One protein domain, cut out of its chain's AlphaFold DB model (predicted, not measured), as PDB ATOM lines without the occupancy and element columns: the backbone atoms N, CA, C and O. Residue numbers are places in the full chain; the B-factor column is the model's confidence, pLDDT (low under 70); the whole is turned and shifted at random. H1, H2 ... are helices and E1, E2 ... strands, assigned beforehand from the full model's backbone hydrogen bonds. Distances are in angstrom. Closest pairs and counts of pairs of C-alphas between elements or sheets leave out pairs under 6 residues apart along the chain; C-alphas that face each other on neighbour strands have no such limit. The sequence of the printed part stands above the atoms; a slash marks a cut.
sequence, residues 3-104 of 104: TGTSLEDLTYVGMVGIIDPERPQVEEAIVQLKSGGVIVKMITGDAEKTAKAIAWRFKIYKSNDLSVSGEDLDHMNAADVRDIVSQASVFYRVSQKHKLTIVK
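AT A GLANCE: This is residues 3 to 104 of the 104 residues of the protein "Hypothetical protein" of Rotaria sp. Silwood2 (UniProt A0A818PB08). A small body is built round two short parallel strands, E2 and E3, with H2 packed on E3 and with H3, H4 and H5 grouped near one another, while H1 lies off to one side, apart from the other named elements. A long thin arm reaches away from this body; its residues 5 to 10 and 14 to 21 stand free, and E1 lies near its far end. The printed part has 102 residues with five named helices and three named strands, in the order E1, H1, H2, E2, H3, H4, E3, H5, and the class is mixed, helices and strands. The whole is loose, with a radius of gyration of the C-alphas of 17.4 A, and elongated, spanning 56 by 36 by 25 A.

IN THESE COORDINATES: E1 is residues 10 to 12, beginning at C-alpha 10 at (64.290, 28.977, 138.338). H1 is residues 26 to 35, 14.3 A long, and H2 is residues 48 to 57, 14.2 A long, beginning at C-alpha 48 at (37.870, 21.132, 133.219). E2 is residues 66 to 69, 10.2 A long, and H3 is residues 70 to 74. H4 is residues 78 to 87, 14.7 A long, and E3 is residues 88 to 92, 10.8 A long. H5 is residues 96 to 103, 11.0 A long, ending at C-alpha 103 at (25.852, 7.845, 141.968).

HOW THE PARTS SIT: E1 pairs with no named strand, but its residues 10 to 11 pair antiparallel with residues 3 to 4. E2 and E3 are parallel neighbours at 27 degrees, with N 68 and O 90 at 2.9 A and N 92 and O 68 at 3.1 A, within hydrogen-bond range. Residues 42 to 43 pair parallel with residues 90 to 91 of E3. E2, H3, H4 and E3 form a strand-helix-strand unit, two parallel neighbour strands with helices between them along the chain, and its crossover is right-handed. The closest C-alphas of H2 and E3, those of Glu 48 and Tyr 92, are 5.5 A apart. H3 and H4 are close but not clearly touching, with the C-alphas of Leu 73 and Val 81 the closest at 6.6 A. H4 and H5 only just touch, with 3 pairs of C-alphas within 8 A, the closest those of Val 85 and Ile 102 at 6.4 A; at 71 degrees they are only just about perpendicular. H2 and H4 are apart. In H1, H2, H3, H4 and H5 every O i to N i+4 pair is within hydrogen-bond range.

THE WHOLE: The two C-alphas farthest apart, those of Thr 5 and Gly 36, are 58.2 A from each other. The printed part has no cut. The links E1 to H1, of 13 residues, and H1 to H2, of 12, are long. The mean pLDDT of the printed part is 95.1, and no printed residue is under 70.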
ATOM      1  N   THR A   3      65.393  24.796 135.709       95.81
ATOM      2  CA  THR A   3      66.677  24.583 136.396       95.81
ATOM      3  C   THR A   3      67.027  25.811 137.229       95.81
ATOM      4  O   THR A   3      66.670  26.920 136.841       95.81
ATOM      5  N   GLY A   4      67.678  25.624 138.373       94.31
ATOM      6  CA  GLY A   4      67.992  26.710 139.297       94.31
ATOM      7  C   GLY A   4      68.410  26.210 140.674       94.31
ATOM      8  O   GLY A   4      68.405  25.001 140.923       94.31
ATOM      9  N   THR A   5      68.795  27.137 141.551       94.50
ATOM     10  CA  THR A   5      69.338  26.817 142.886       94.50
ATOM     11  C   THR A   5      68.327  26.999 144.024       94.50
ATOM     12  O   THR A   5      68.503  26.405 145.087       94.50
ATOM     13  N   SER A   6      67.237  27.741 143.795       95.56
ATOM     14  CA  SER A   6      66.085  27.862 144.699       95.56
ATOM     15  C   SER A   6      64.770  27.914 143.906       95.56
ATOM     16  O   SER A   6      64.794  28.007 142.679       95.56
ATOM     17  N   LEU A   7      63.615  27.833 144.582       93.00
ATOM     18  CA  LEU A   7      62.297  27.910 143.925       93.00
ATOM     19  C   LEU A   7      62.023  29.293 143.315       93.00
ATOM     20  O   LEU A   7      61.251  29.401 142.363       93.00
ATOM     21  N   GLU A   8      62.658  30.331 143.853       95.75
ATOM     22  CA  GLU A   8      62.559  31.720 143.408       95.75
ATOM     23  C   GLU A   8      63.519  32.044 142.249       95.75
ATOM     24  O   GLU A   8      63.294  33.021 141.540       95.75
ATOM     25  N   ASP A   9      64.552  31.221 142.032       95.62
ATOM     26  CA  ASP A   9      65.593  31.408 141.010       95.62
ATOM     27  C   ASP A   9      65.611  30.247 140.001       95.62
ATOM     28  O   ASP A   9      66.602  29.536 139.830       95.62
ATOM     29  N   LEU A  10      64.461  30.007 139.365       97.00
ATOM     30  CA  LEU A  10      64.290  28.977 138.338       97.00
ATOM     31  C   LEU A  10      64.257  29.588 136.928       97.00
ATOM     32  O   LEU A  10      63.448  30.463 136.631       97.00
ATOM     33  N   THR A  11      65.057  29.042 136.009       96.06
ATOM     34  CA  THR A  11      64.992  29.318 134.565       96.06
ATOM     35  C   THR A  11      64.168  28.247 133.855       96.06
ATOM     36  O   THR A  11      64.436  27.049 133.986       96.06
ATOM     37  N   TYR A  12      63.166  28.662 133.076       96.81
ATOM     38  CA  TYR A  12      62.372  27.750 132.250       96.81
ATOM     39  C   TYR A  12      63.230  27.119 131.144       96.81
ATOM     40  O   TYR A  12      63.904  27.819 130.397       96.81
ATOM     41  N   VAL A  13      63.162  25.793 131.013       96.88
ATOM     42  CA  VAL A  13      63.925  25.028 130.009       96.88
ATOM     43  C   VAL A  13      63.012  24.462 128.918       96.88
ATOM     44  O   VAL A  13      63.398  24.384 127.757       96.88
ATOM     45  N   GLY A  14      61.791  24.052 129.271       96.31
ATOM     46  CA  GLY A  14      60.857  23.428 128.330       96.31
ATOM     47  C   GLY A  14      59.695  22.715 129.020       96.31
ATOM     48  O   GLY A  14      59.583  22.736 130.247       96.31
ATOM     49  N   MET A  15      58.830  22.042 128.258       96.81
ATOM     50  CA  MET A  15      57.748  21.205 128.795       96.81
ATOM     51  C   MET A  15      57.675  19.850 128.090       96.81
ATOM     52  O   MET A  15      58.106  19.718 126.950       96.81
ATOM     53  N   VAL A  16      57.081  18.872 128.770       95.44
ATOM     54  CA  VAL A  16      56.713  17.576 128.195       95.44
ATOM     55  C   VAL A  16      55.217  17.394 128.411       95.44
ATOM     56  O   VAL A  16      54.727  17.610 129.519       95.44
ATOM     57  N   GLY A  17      54.499  17.031 127.351       92.00
ATOM     58  CA  GLY A  17      53.097  16.633 127.423       92.00
ATOM     59  C   GLY A  17      52.999  15.119 127.532       92.00
ATOM     60  O   GLY A  17      53.585  14.406 126.722       92.00
ATOM     61  N   ILE A  18      52.266  14.634 128.528       92.25
ATOM     62  CA  ILE A  18      51.975  13.211 128.711       92.25
ATOM     63  C   ILE A  18      50.461  13.055 128.644       92.25
ATOM     64  O   ILE A  18      49.727  13.870 129.204       92.25
ATOM     65  N   ILE A  19      50.007  12.020 127.947       88.12
ATOM     66  CA  ILE A  19      48.605  11.623 127.890       88.12
ATOM     67  C   ILE A  19      48.484  10.201 128.433       88.12
ATOM     68  O   ILE A  19      49.304   9.347 128.099       88.12
ATOM     69  N   ASP A  20      47.475   9.966 129.267       86.62
ATOM     70  CA  ASP A  20      47.017   8.617 129.592       86.62
ATOM     71  C   ASP A  20      46.044   8.182 128.487       86.62
ATOM     72  O   ASP A  20      44.960   8.770 128.376       86.62
ATOM     73  N   PRO A  21      46.439   7.266 127.586       86.81
ATOM     74  CA  PRO A  21      45.585   6.882 126.478       86.81
ATOM     75  C   PRO A  21      44.354   6.131 126.985       86.81
ATOM     76  O   PRO A  21      44.402   5.300 127.892       86.81
ATOM     77  N   GLU A  22      43.229   6.386 126.340       88.81
ATOM     78  CA  GLU A  22      42.006   5.630 126.539       88.81
ATOM     79  C   GLU A  22      42.194   4.134 126.257       88.81
ATOM     80  O   GLU A  22      43.035   3.716 125.457       88.81
ATOM     81  N   ARG A  23      41.333   3.301 126.851       93.62
ATOM     82  CA  ARG A  23      41.265   1.895 126.447       93.62
ATOM     83  C   ARG A  23      40.706   1.807 125.016       93.62
ATOM     84  O   ARG A  23      39.723   2.497 124.733       93.62
ATOM     85  N   PRO A  24      41.238   0.923 124.151       91.38
ATOM     86  CA  PRO A  24      40.837   0.842 122.742       91.38
ATOM     87  C   PRO A  24      39.330   0.660 122.510       91.38
ATOM     88  O   PRO A  24      38.794   1.124 121.513       91.38
ATOM     89  N   GLN A  25      38.630   0.006 123.440       94.50
ATOM     90  CA  GLN A  25      37.209  -0.334 123.314       94.50
ATOM     91  C   GLN A  25      36.257   0.774 123.799       94.50
ATOM     92  O   GLN A  25      35.040   0.610 123.725       94.50
ATOM     93  N   VAL A  26      36.770   1.890 124.335       94.50
ATOM     94  CA  VAL A  26      35.934   2.932 124.966       94.50
ATOM     95  C   VAL A  26      34.981   3.577 123.968       94.50
ATOM     96  O   VAL A  26      33.815   3.788 124.292       94.50
ATOM     97  N   GLU A  27      35.452   3.876 122.759       93.06
ATOM     98  CA  GLU A  27      34.612   4.521 121.751       93.06
ATOM     99  C   GLU A  27      33.441   3.624 121.336       93.06
ATOM    100  O   GLU A  27      32.289   4.063 121.365       93.06
ATOM    101  N   GLU A  28      33.720   2.353 121.035       95.19
ATOM    102  CA  GLU A  28      32.696   1.374 120.666       95.19
ATOM    103  C   GLU A  28      31.666   1.189 121.789       95.19
ATOM    104  O   GLU A  28      30.460   1.274 121.544       95.19
ATOM    105  N   ALA A  29      32.125   1.028 123.034       96.06
ATOM    106  CA  ALA A  29      31.245   0.872 124.189       96.06
ATOM    107  C   ALA A  29      30.313   2.082 124.372       96.06
ATOM    108  O   ALA A  29      29.118   1.922 124.626       96.06
ATOM    109  N   ILE A  30      30.827   3.305 124.204       96.06
ATOM    110  CA  ILE A  30      30.021   4.527 124.322       96.06
ATOM    111  C   ILE A  30      28.966   4.606 123.215       96.06
ATOM    112  O   ILE A  30      27.834   5.016 123.486       96.06
ATOM    113  N   VAL A  31      29.307   4.223 121.982       95.56
ATOM    114  CA  VAL A  31      28.353   4.190 120.863       95.56
ATOM    115  C   VAL A  31      27.239   3.179 121.132       95.56
ATOM    116  O   VAL A  31      26.066   3.530 121.007       95.56
ATOM    117  N   GLN A  32      27.588   1.963 121.561       97.06
ATOM    118  CA  GLN A  32      26.616   0.916 121.878       97.06
ATOM    119  C   GLN A  32      25.664   1.355 122.999       97.06
ATOM    120  O   GLN A  32      24.445   1.311 122.821       97.06
ATOM    121  N   LEU A  33      26.199   1.877 124.108       97.25
ATOM    122  CA  LEU A  33      25.405   2.388 125.232       97.25
ATOM    123  C   LEU A  33      24.431   3.489 124.789       97.25
ATOM    124  O   LEU A  33      23.242   3.426 125.099       97.25
ATOM    125  N   LYS A  34      24.904   4.458 123.999       95.06
ATOM    126  CA  LYS A  34      24.053   5.541 123.482       95.06
ATOM    127  C   LYS A  34      22.970   5.036 122.536       95.06
ATOM    128  O   LYS A  34      21.847   5.528 122.601       95.06
ATOM    129  N   SER A  35      23.277   4.056 121.686       95.62
ATOM    130  CA  SER A  35      22.284   3.454 120.786       95.62
ATOM    131  C   SER A  35      21.172   2.721 121.548       95.62
ATOM    132  O   SER A  35      20.030   2.711 121.101       95.62
ATOM    133  N   GLY A  36      21.488   2.195 122.737       96.88
ATOM    134  CA  GLY A  36      20.529   1.610 123.674       96.88
ATOM    135  C   GLY A  36      19.788   2.623 124.557       96.88
ATOM    136  O   GLY A  36      19.073   2.211 125.464       96.88
ATOM    137  N   GLY A  37      19.965   3.931 124.340       95.88
ATOM    138  CA  GLY A  37      19.318   4.980 125.136       95.88
ATOM    139  C   GLY A  37      19.976   5.262 126.491       95.88
ATOM    140  O   GLY A  37      19.415   6.004 127.296       95.88
ATOM    141  N   VAL A  38      21.165   4.712 126.761       96.44
ATOM    142  CA  VAL A  38      21.898   4.972 128.006       96.44
ATOM    143  C   VAL A  38      22.609   6.322 127.926       96.44
ATOM    144  O   VAL A  38      23.375   6.601 126.999       96.44
ATOM    145  N   ILE A  39      22.396   7.156 128.943       94.38
ATOM    146  CA  ILE A  39      23.082   8.441 129.087       94.38
ATOM    147  C   ILE A  39      24.456   8.194 129.714       94.38
ATOM    148  O   ILE A  39      24.566   7.801 130.874       94.38
ATOM    149  N   VAL A  40      25.513   8.450 128.948       96.25
ATOM    150  CA  VAL A  40      26.901   8.356 129.421       96.25
ATOM    151  C   VAL A  40      27.350   9.717 129.951       96.25
ATOM    152  O   VAL A  40      27.231  10.711 129.240       96.25
ATOM    153  N   LYS A  41      27.902   9.753 131.170       96.94
ATOM    154  CA  LYS A  41      28.466  10.952 131.816       96.94
ATOM    155  C   LYS A  41      29.932  10.704 132.180       96.94
ATOM    156  O   LYS A  41      30.292   9.588 132.552       96.94
ATOM    157  N   MET A  42      30.783  11.724 132.076       97.00
ATOM    158  CA  MET A  42      32.192  11.645 132.480       97.00
ATOM    159  C   MET A  42      32.377  12.159 133.909       97.00
ATOM    160  O   MET A  42      31.888  13.232 134.239       97.00
ATOM    161  N   ILE A  43      33.134  11.430 134.731       97.56
ATOM    162  CA  ILE A  43      33.494  11.826 136.098       97.56
ATOM    163  C   ILE A  43      35.012  11.658 136.255       97.56
ATOM    164  O   ILE A  43      35.503  10.532 136.225       97.56
ATOM    165  N   THR A  44      35.760  12.753 136.420       96.50
ATOM    166  CA  THR A  44      37.232  12.727 136.521       96.50
ATOM    167  C   THR A  44      37.790  13.694 137.576       96.50
ATOM    168  O   THR A  44      37.172  14.698 137.933       96.50
ATOM    169  N   GLY A  45      38.983  13.381 138.084       96.25
ATOM    170  CA  GLY A  45      39.781  14.277 138.927       96.25
ATOM    171  C   GLY A  45      40.542  15.352 138.142       96.25
ATOM    172  O   GLY A  45      41.102  16.259 138.755       96.25
ATOM    173  N   ASP A  46      40.553  15.276 136.809       96.75
ATOM    174  CA  ASP A  46      41.280  16.213 135.948       96.75
ATOM    175  C   ASP A  46      40.700  17.632 135.963       96.75
ATOM    176  O   ASP A  46      39.590  17.891 136.437       96.75
ATOM    177  N   ALA A  47      41.456  18.572 135.395       96.94
ATOM    178  CA  ALA A  47      40.984  19.926 135.138       96.94
ATOM    179  C   ALA A  47      39.896  19.957 134.049       96.94
ATOM    180  O   ALA A  47      39.895  19.141 133.125       96.94
ATOM    181  N   GLU A  48      39.021  20.966 134.116       97.38
ATOM    182  CA  GLU A  48      37.870  21.132 133.219       97.38
ATOM    183  C   GLU A  48      38.241  20.996 131.735       97.38
ATOM    184  O   GLU A  48      37.617  20.229 131.004       97.38
ATOM    185  N   LYS A  49      39.280  21.712 131.284       96.12
ATOM    186  CA  LYS A  49      39.690  21.723 129.871       96.12
ATOM    187  C   LYS A  49      40.065  20.327 129.371       96.12
ATOM    188  O   LYS A  49      39.652  19.949 128.279       96.12
ATOM    189  N   THR A  50      40.796  19.557 130.177       95.25
ATOM    190  CA  THR A  50      41.176  18.176 129.853       95.25
ATOM    191  C   THR A  50      39.947  17.274 129.824       95.25
ATOM    192  O   THR A  50      39.731  16.567 128.842       95.25
ATOM    193  N   ALA A  51      39.094  17.357 130.849       96.44
ATOM    194  CA  ALA A  51      37.869  16.567 130.935       96.44
ATOM    195  C   ALA A  51      36.948  16.815 129.726       96.44
ATOM    196  O   ALA A  51      36.508  15.874 129.068       96.44
ATOM    197  N   LYS A  52      36.721  18.084 129.368       96.75
ATOM    198  CA  LYS A  52      35.906  18.471 128.206       96.75
ATOM    199  C   LYS A  52      36.522  18.012 126.895       96.75
ATOM    200  O   LYS A  52      35.789  17.517 126.048       96.75
ATOM    201  N   ALA A  53      37.841  18.127 126.725       94.94
ATOM    202  CA  ALA A  53      38.516  17.670 125.513       94.94
ATOM    203  C   ALA A  53      38.332  16.157 125.292       94.94
ATOM    204  O   ALA A  53      37.954  15.730 124.200       94.94
ATOM    205  N   ILE A  54      38.521  15.349 126.341       94.69
ATOM    206  CA  ILE A  54      38.337  13.893 126.266       94.69
ATOM    207  C   ILE A  54      36.852  13.552 126.061       94.69
ATOM    208  O   ILE A  54      36.512  12.741 125.199       94.69
ATOM    209  N   ALA A  55      35.945  14.196 126.803       96.00
ATOM    210  CA  ALA A  55      34.507  13.961 126.687       96.00
ATOM    211  C   ALA A  55      33.959  14.350 125.307       96.00
ATOM    212  O   ALA A  55      33.107  13.644 124.764       96.00
ATOM    213  N   TRP A  56      34.463  15.436 124.717       95.62
ATOM    214  CA  TRP A  56      34.130  15.860 123.360       95.62
ATOM    215  C   TRP A  56      34.571  14.820 122.331       95.62
ATOM    216  O   TRP A  56      33.779  14.440 121.468       95.62
ATOM    217  N   ARG A  57      35.800  14.295 122.452       92.62
ATOM    218  CA  ARG A  57      36.318  13.255 121.550       92.62
ATOM    219  C   ARG A  57      35.413  12.018 121.524       92.62
ATOM    220  O   ARG A  57      35.135  11.496 120.453       92.62
ATOM    221  N   PHE A  58      34.872  11.611 122.675       94.25
ATOM    222  CA  PHE A  58      33.916  10.497 122.778       94.25
ATOM    223  C   PHE A  58      32.441  10.894 122.612       94.25
ATOM    224  O   PHE A  58      31.524  10.114 122.905       94.25
ATOM    225  N   LYS A  59      32.177  12.127 122.166       93.94
ATOM    226  CA  LYS A  59      30.829  12.680 121.962       93.94
ATOM    227  C   LYS A  59      29.956  12.633 123.225       93.94
ATOM    228  O   LYS A  59      28.731  12.577 123.112       93.94
ATOM    229  N   ILE A  60      30.556  12.526 124.416       96.50
ATOM    230  CA  ILE A  60      29.885  12.600 125.727       96.50
ATOM    231  C   ILE A  60      29.470  14.045 126.005       96.50
ATOM    232  O   ILE A  60      28.394  14.268 126.536       96.50
ATOM    233  N   TYR A  61      30.318  14.999 125.617       96.56
ATOM    234  CA  TYR A  61      30.108  16.430 125.804       96.56
ATOM    235  C   TYR A  61      29.879  17.121 124.455       96.56
ATOM    236  O   TYR A  61      30.595  16.840 123.490       96.56
ATOM    237  N   LYS A  62      28.902  18.027 124.393       93.75
ATOM    238  CA  LYS A  62      28.600  18.898 123.242       93.75
ATOM    239  C   LYS A  62      28.704  20.372 123.639       93.75
ATOM    240  O   LYS A  62      28.811  20.699 124.813       93.75
ATOM    241  N   SER A  63      28.651  21.278 122.662       88.00
ATOM    242  CA  SER A  63      28.960  22.709 122.850       88.00
ATOM    243  C   SER A  63      28.122  23.412 123.922       88.00
ATOM    244  O   SER A  63      28.604  24.361 124.527       88.00
ATOM    245  N   ASN A  64      26.896  22.938 124.154       88.50
ATOM    246  CA  ASN A  64      25.945  23.524 125.101       88.50
ATOM    247  C   ASN A  64      25.714  22.638 126.332       88.50
ATOM    248  O   ASN A  64      24.811  22.910 127.118       88.50
ATOM    249  N   ASP A  65      26.493  21.568 126.486       94.94
ATOM    250  CA  ASP A  65      26.375  20.698 127.645       94.94
ATOM    251  C   ASP A  65      26.995  21.370 128.870       94.94
ATOM    252  O   ASP A  65      27.977  22.122 128.792       94.94
ATOM    253  N   LEU A  66      26.445  21.042 130.032       97.19
ATOM    254  CA  LEU A  66      26.947  21.534 131.300       97.19
ATOM    255  C   LEU A  66      28.129  20.679 131.787       97.19
ATOM    256  O   LEU A  66      28.095  19.443 131.744       97.19
ATOM    257  N   SER A  67      29.170  21.353 132.271       97.69
ATOM    258  CA  SER A  67      30.286  20.763 133.013       97.69
ATOM    259  C   SER A  67      30.335  21.360 134.416       97.69
ATOM    260  O   SER A  67      30.264  22.577 134.545       97.69
ATOM    261  N   VAL A  68      30.469  20.520 135.442       98.25
ATOM    262  CA  VAL A  68      30.352  20.915 136.856       98.25
ATOM    263  C   VAL A  68      31.613  20.509 137.612       98.25
ATOM    264  O   VAL A  68      32.107  19.390 137.446       98.25
ATOM    265  N   SER A  69      32.158  21.399 138.436       98.31
ATOM    266  CA  SER A  69      33.310  21.063 139.269       98.31
ATOM    267  C   SER A  69      32.897  20.308 140.532       98.31
ATOM    268  O   SER A  69      31.765  20.391 141.004       98.31
ATOM    269  N   GLY A  70      33.845  19.592 141.132       97.75
ATOM    270  CA  GLY A  70      33.665  19.062 142.480       97.75
ATOM    271  C   GLY A  70      33.364  20.145 143.523       97.75
ATOM    272  O   GLY A  70      32.596  19.892 144.440       97.75
ATOM    273  N   GLU A  71      33.933  21.338 143.360       97.62
ATOM    274  CA  GLU A  71      33.703  22.475 144.254       97.62
ATOM    275  C   GLU A  71      32.270  23.008 144.134       97.62
ATOM    276  O   GLU A  71      31.634  23.269 145.149       97.62
ATOM    277  N   ASP A  72      31.714  23.086 142.922       97.31
ATOM    278  CA  ASP A  72      30.312  23.473 142.714       97.31
ATOM    279  C   ASP A  72      29.372  22.501 143.441       97.31
ATOM    280  O   ASP A  72      28.428  22.927 144.101       97.31
ATOM    281  N   LEU A  73      29.665  21.194 143.380       96.88
ATOM    282  CA  LEU A  73      28.884  20.165 144.075       96.88
ATOM    283  C   LEU A  73      28.924  20.308 145.602       96.88
ATOM    284  O   LEU A  73      27.934  19.991 146.257       96.88
ATOM    285  N   ASP A  74      30.038  20.763 146.180       96.25
ATOM    286  CA  ASP A  74      30.145  20.981 147.628       96.25
ATOM    287  C   ASP A  74      29.283  22.164 148.112       96.25
ATOM    288  O   ASP A  74      28.888  22.191 149.278       96.25
ATOM    289  N   HIS A  75      28.947  23.107 147.223       96.38
ATOM    290  CA  HIS A  75      28.092  24.263 147.520       96.38
ATOM    291  C   HIS A  75      26.601  24.025 147.227       96.38
ATOM    292  O   HIS A  75      25.773  24.895 147.502       96.38
ATOM    293  N   MET A  76      26.243  22.861 146.681       95.75
ATOM    294  CA  MET A  76      24.871  22.506 146.326       95.75
ATOM    295  C   MET A  76      24.178  21.723 147.441       95.75
ATOM    296  O   MET A  76      24.777  20.887 148.122       95.75
ATOM    297  N   ASN A  77      22.872  21.947 147.602       95.62
ATOM    298  CA  ASN A  77      22.058  21.078 148.445       95.62
ATOM    299  C   ASN A  77      21.695  19.774 147.695       95.62
ATOM    300  O   ASN A  77      21.915  19.632 146.493       95.62
ATOM    301  N   ALA A  78      21.111  18.798 148.394       91.69
ATOM    302  CA  ALA A  78      20.801  17.494 147.802       91.69
ATOM    303  C   ALA A  78      19.776  17.538 146.648       91.69
ATOM    304  O   ALA A  78      19.802  16.653 145.795       91.69
ATOM    305  N   ALA A  79      18.862  18.514 146.625       93.94
ATOM    306  CA  ALA A  79      17.923  18.689 145.517       93.94
ATOM    307  C   ALA A  79      18.646  19.259 144.289       93.94
ATOM    308  O   ALA A  79      18.572  18.661 143.218       93.94
ATOM    309  N   ASP A  80      19.445  20.311 144.480       95.62
ATOM    310  CA  ASP A  80      20.230  20.939 143.411       95.62
ATOM    311  C   ASP A  80      21.202  19.937 142.769       95.62
ATOM    312  O   ASP A  80      21.342  19.887 141.549       95.62
ATOM    313  N   VAL A  81      21.837  19.083 143.584       95.31
ATOM    314  CA  VAL A  81      22.716  18.012 143.094       95.31
ATOM    315  C   VAL A  81      21.958  17.042 142.186       95.31
ATOM    316  O   VAL A  81      22.485  16.647 141.150       95.31
ATOM    317  N   ARG A  82      20.729  16.638 142.524       93.88
ATOM    318  CA  ARG A  82      19.962  15.717 141.665       93.88
ATOM    319  C   ARG A  82      19.650  16.352 140.316       93.88
ATOM    320  O   ARG A  82      19.841  15.716 139.275       93.88
ATOM    321  N   ASP A  83      19.237  17.613 140.334       95.44
ATOM    322  CA  ASP A  83      18.910  18.353 139.122       95.44
ATOM    323  C   ASP A  83      20.154  18.545 138.251       95.44
ATOM    324  O   ASP A  83      20.121  18.250 137.051       95.44
ATOM    325  N   ILE A  84      21.286  18.937 138.847       96.12
ATOM    326  CA  ILE A  84      22.539  19.122 138.114       96.12
ATOM    327  C   ILE A  84      23.078  17.803 137.570       96.12
ATOM    328  O   ILE A  84      23.584  17.763 136.447       96.12
ATOM    329  N   VAL A  85      22.928  16.703 138.321       95.31
ATOM    330  CA  VAL A  85      23.369  15.377 137.886       95.31
ATOM    331  C   VAL A  85      22.623  14.940 136.638       95.31
ATOM    332  O   VAL A  85      23.241  14.366 135.741       95.31
ATOM    333  N   SER A  86      21.337  15.271 136.513       93.00
ATOM    334  CA  SER A  86      20.566  14.973 135.304       93.00
ATOM    335  C   SER A  86      21.060  15.755 134.075       93.00
ATOM    336  O   SER A  86      21.198  15.170 132.998       93.00
ATOM    337  N   GLN A  87      21.438  17.026 134.249       94.81
ATOM    338  CA  GLN A  87      21.774  17.956 133.162       94.81
ATOM    339  C   GLN A  87      23.245  17.903 132.725       94.81
ATOM    340  O   GLN A  87      23.545  18.063 131.543       94.81
ATOM    341  N   ALA A  88      24.172  17.683 133.657       97.38
ATOM    342  CA  ALA A  88      25.601  17.742 133.377       97.38
ATOM    343  C   ALA A  88      26.116  16.496 132.646       97.38
ATOM    344  O   ALA A  88      25.773  15.358 132.983       97.38
ATOM    345  N   SER A  89      26.996  16.709 131.670       97.94
ATOM    346  CA  SER A  89      27.663  15.631 130.927       97.94
ATOM    347  C   SER A  89      29.058  15.325 131.485       97.94
ATOM    348  O   SER A  89      29.575  14.223 131.286       97.94
ATOM    349  N   VAL A  90      29.680  16.286 132.177       98.25
ATOM    350  CA  VAL A  90      31.059  16.190 132.681       98.25
ATOM    351  C   VAL A  90      31.149  16.706 134.114       98.25
ATOM    352  O   VAL A  90      30.740  17.830 134.393       98.25
ATOM    353  N   PHE A  91      31.777  15.923 134.986       98.44
ATOM    354  CA  PHE A  91      32.200  16.331 136.321       98.44
ATOM    355  C   PHE A  91      33.723  16.291 136.413       98.44
ATOM    356  O   PHE A  91      34.334  15.263 136.102       98.44
ATOM    357  N   TYR A  92      34.340  17.396 136.831       98.44
ATOM    358  CA  TYR A  92      35.798  17.560 136.870       98.44
ATOM    359  C   TYR A  92      36.290  17.956 138.267       98.44
ATOM    360  O   TYR A  92      35.512  18.428 139.097       98.44
ATOM    361  N   ARG A  93      37.583  17.747 138.554       97.94
ATOM    362  CA  ARG A  93      38.168  17.892 139.904       97.94
ATOM    363  C   ARG A  93      37.336  17.205 141.001       97.94
ATOM    364  O   ARG A  93      37.175  17.727 142.102       97.94
ATOM    365  N   VAL A  94      36.773  16.033 140.706       97.62
ATOM    366  CA  VAL A  94      35.918  15.318 141.663       97.62
ATOM    367  C   VAL A  94      36.723  14.506 142.680       97.62
ATOM    368  O   VAL A  94      37.683  13.816 142.340       97.62
ATOM    369  N   SER A  95      36.287  14.540 143.938       97.06
ATOM    370  CA  SER A  95      36.803  13.685 145.008       97.06
ATOM    371  C   SER A  95      36.075  12.330 145.040       97.06
ATOM    372  O   SER A  95      35.048  12.139 144.385       97.06
ATOM    373  N   GLN A  96      36.560  11.378 145.846       95.81
ATOM    374  CA  GLN A  96      35.841  10.114 146.077       95.81
ATOM    375  C   GLN A  96      34.451  10.346 146.694       95.81
ATOM    376  O   GLN A  96      33.487   9.691 146.300       95.81
ATOM    377  N   LYS A  97      34.322  11.331 147.597       95.25
ATOM    378  CA  LYS A  97      33.035  11.764 148.166       95.25
ATOM    379  C   LYS A  97      32.070  12.198 147.059       95.25
ATOM    380  O   LYS A  97      30.930  11.752 147.052       95.25
ATOM    381  N   HIS A  98      32.530  12.993 146.089       96.56
ATOM    382  CA  HIS A  98      31.679  13.481 144.993       96.56
ATOM    383  C   HIS A  98      31.185  12.346 144.099       96.56
ATOM    384  O   HIS A  98      30.030  12.361 143.692       96.56
ATOM    385  N   LYS A  99      32.009  11.322 143.844       95.25
ATOM    386  CA  LYS A  99      31.572  10.137 143.086       95.25
ATOM    387  C   LYS A  99      30.395   9.439 143.762       95.25
ATOM    388  O   LYS A  99      29.428   9.097 143.093       95.25
ATOM    389  N   LEU A 100      30.454   9.274 145.085       94.12
ATOM    390  CA  LEU A 100      29.348   8.702 145.854       94.12
ATOM    391  C   LEU A 100      28.106   9.596 145.815       94.12
ATOM    392  O   LEU A 100      27.000   9.077 145.759       94.12
ATOM    393  N   THR A 101      28.285  10.916 145.836       92.75
ATOM    394  CA  THR A 101      27.186  11.879 145.704       92.75
ATOM    395  C   THR A 101      26.510  11.804 144.333       92.75
ATOM    396  O   THR A 101      25.292  11.839 144.277       92.75
ATOM    397  N   ILE A 102      27.272  11.664 143.243       93.69
ATOM    398  CA  ILE A 102      26.741  11.610 141.867       93.69
ATOM    399  C   ILE A 102      25.997  10.292 141.584       93.69
ATOM    400  O   ILE A 102      25.075  10.269 140.778       93.69
ATOM    401  N   VAL A 103      26.425   9.186 142.202       91.31
ATOM    402  CA  VAL A 103      25.852   7.845 141.968       91.31
ATOM    403  C   VAL A 103      24.596   7.581 142.811       91.31
ATOM    404  O   VAL A 103      23.827   6.682 142.475       91.31
ATOM    405  N   LYS A 104      24.401   8.324 143.904       83.19
ATOM    406  CA  LYS A 104      23.237   8.206 144.794       83.19
ATOM    407  C   LYS A 104      22.001   8.888 144.225       83.19
ATOM    408  O   LYS A 104      20.909   8.319 144.443       83.19
TER     409      LYS A 104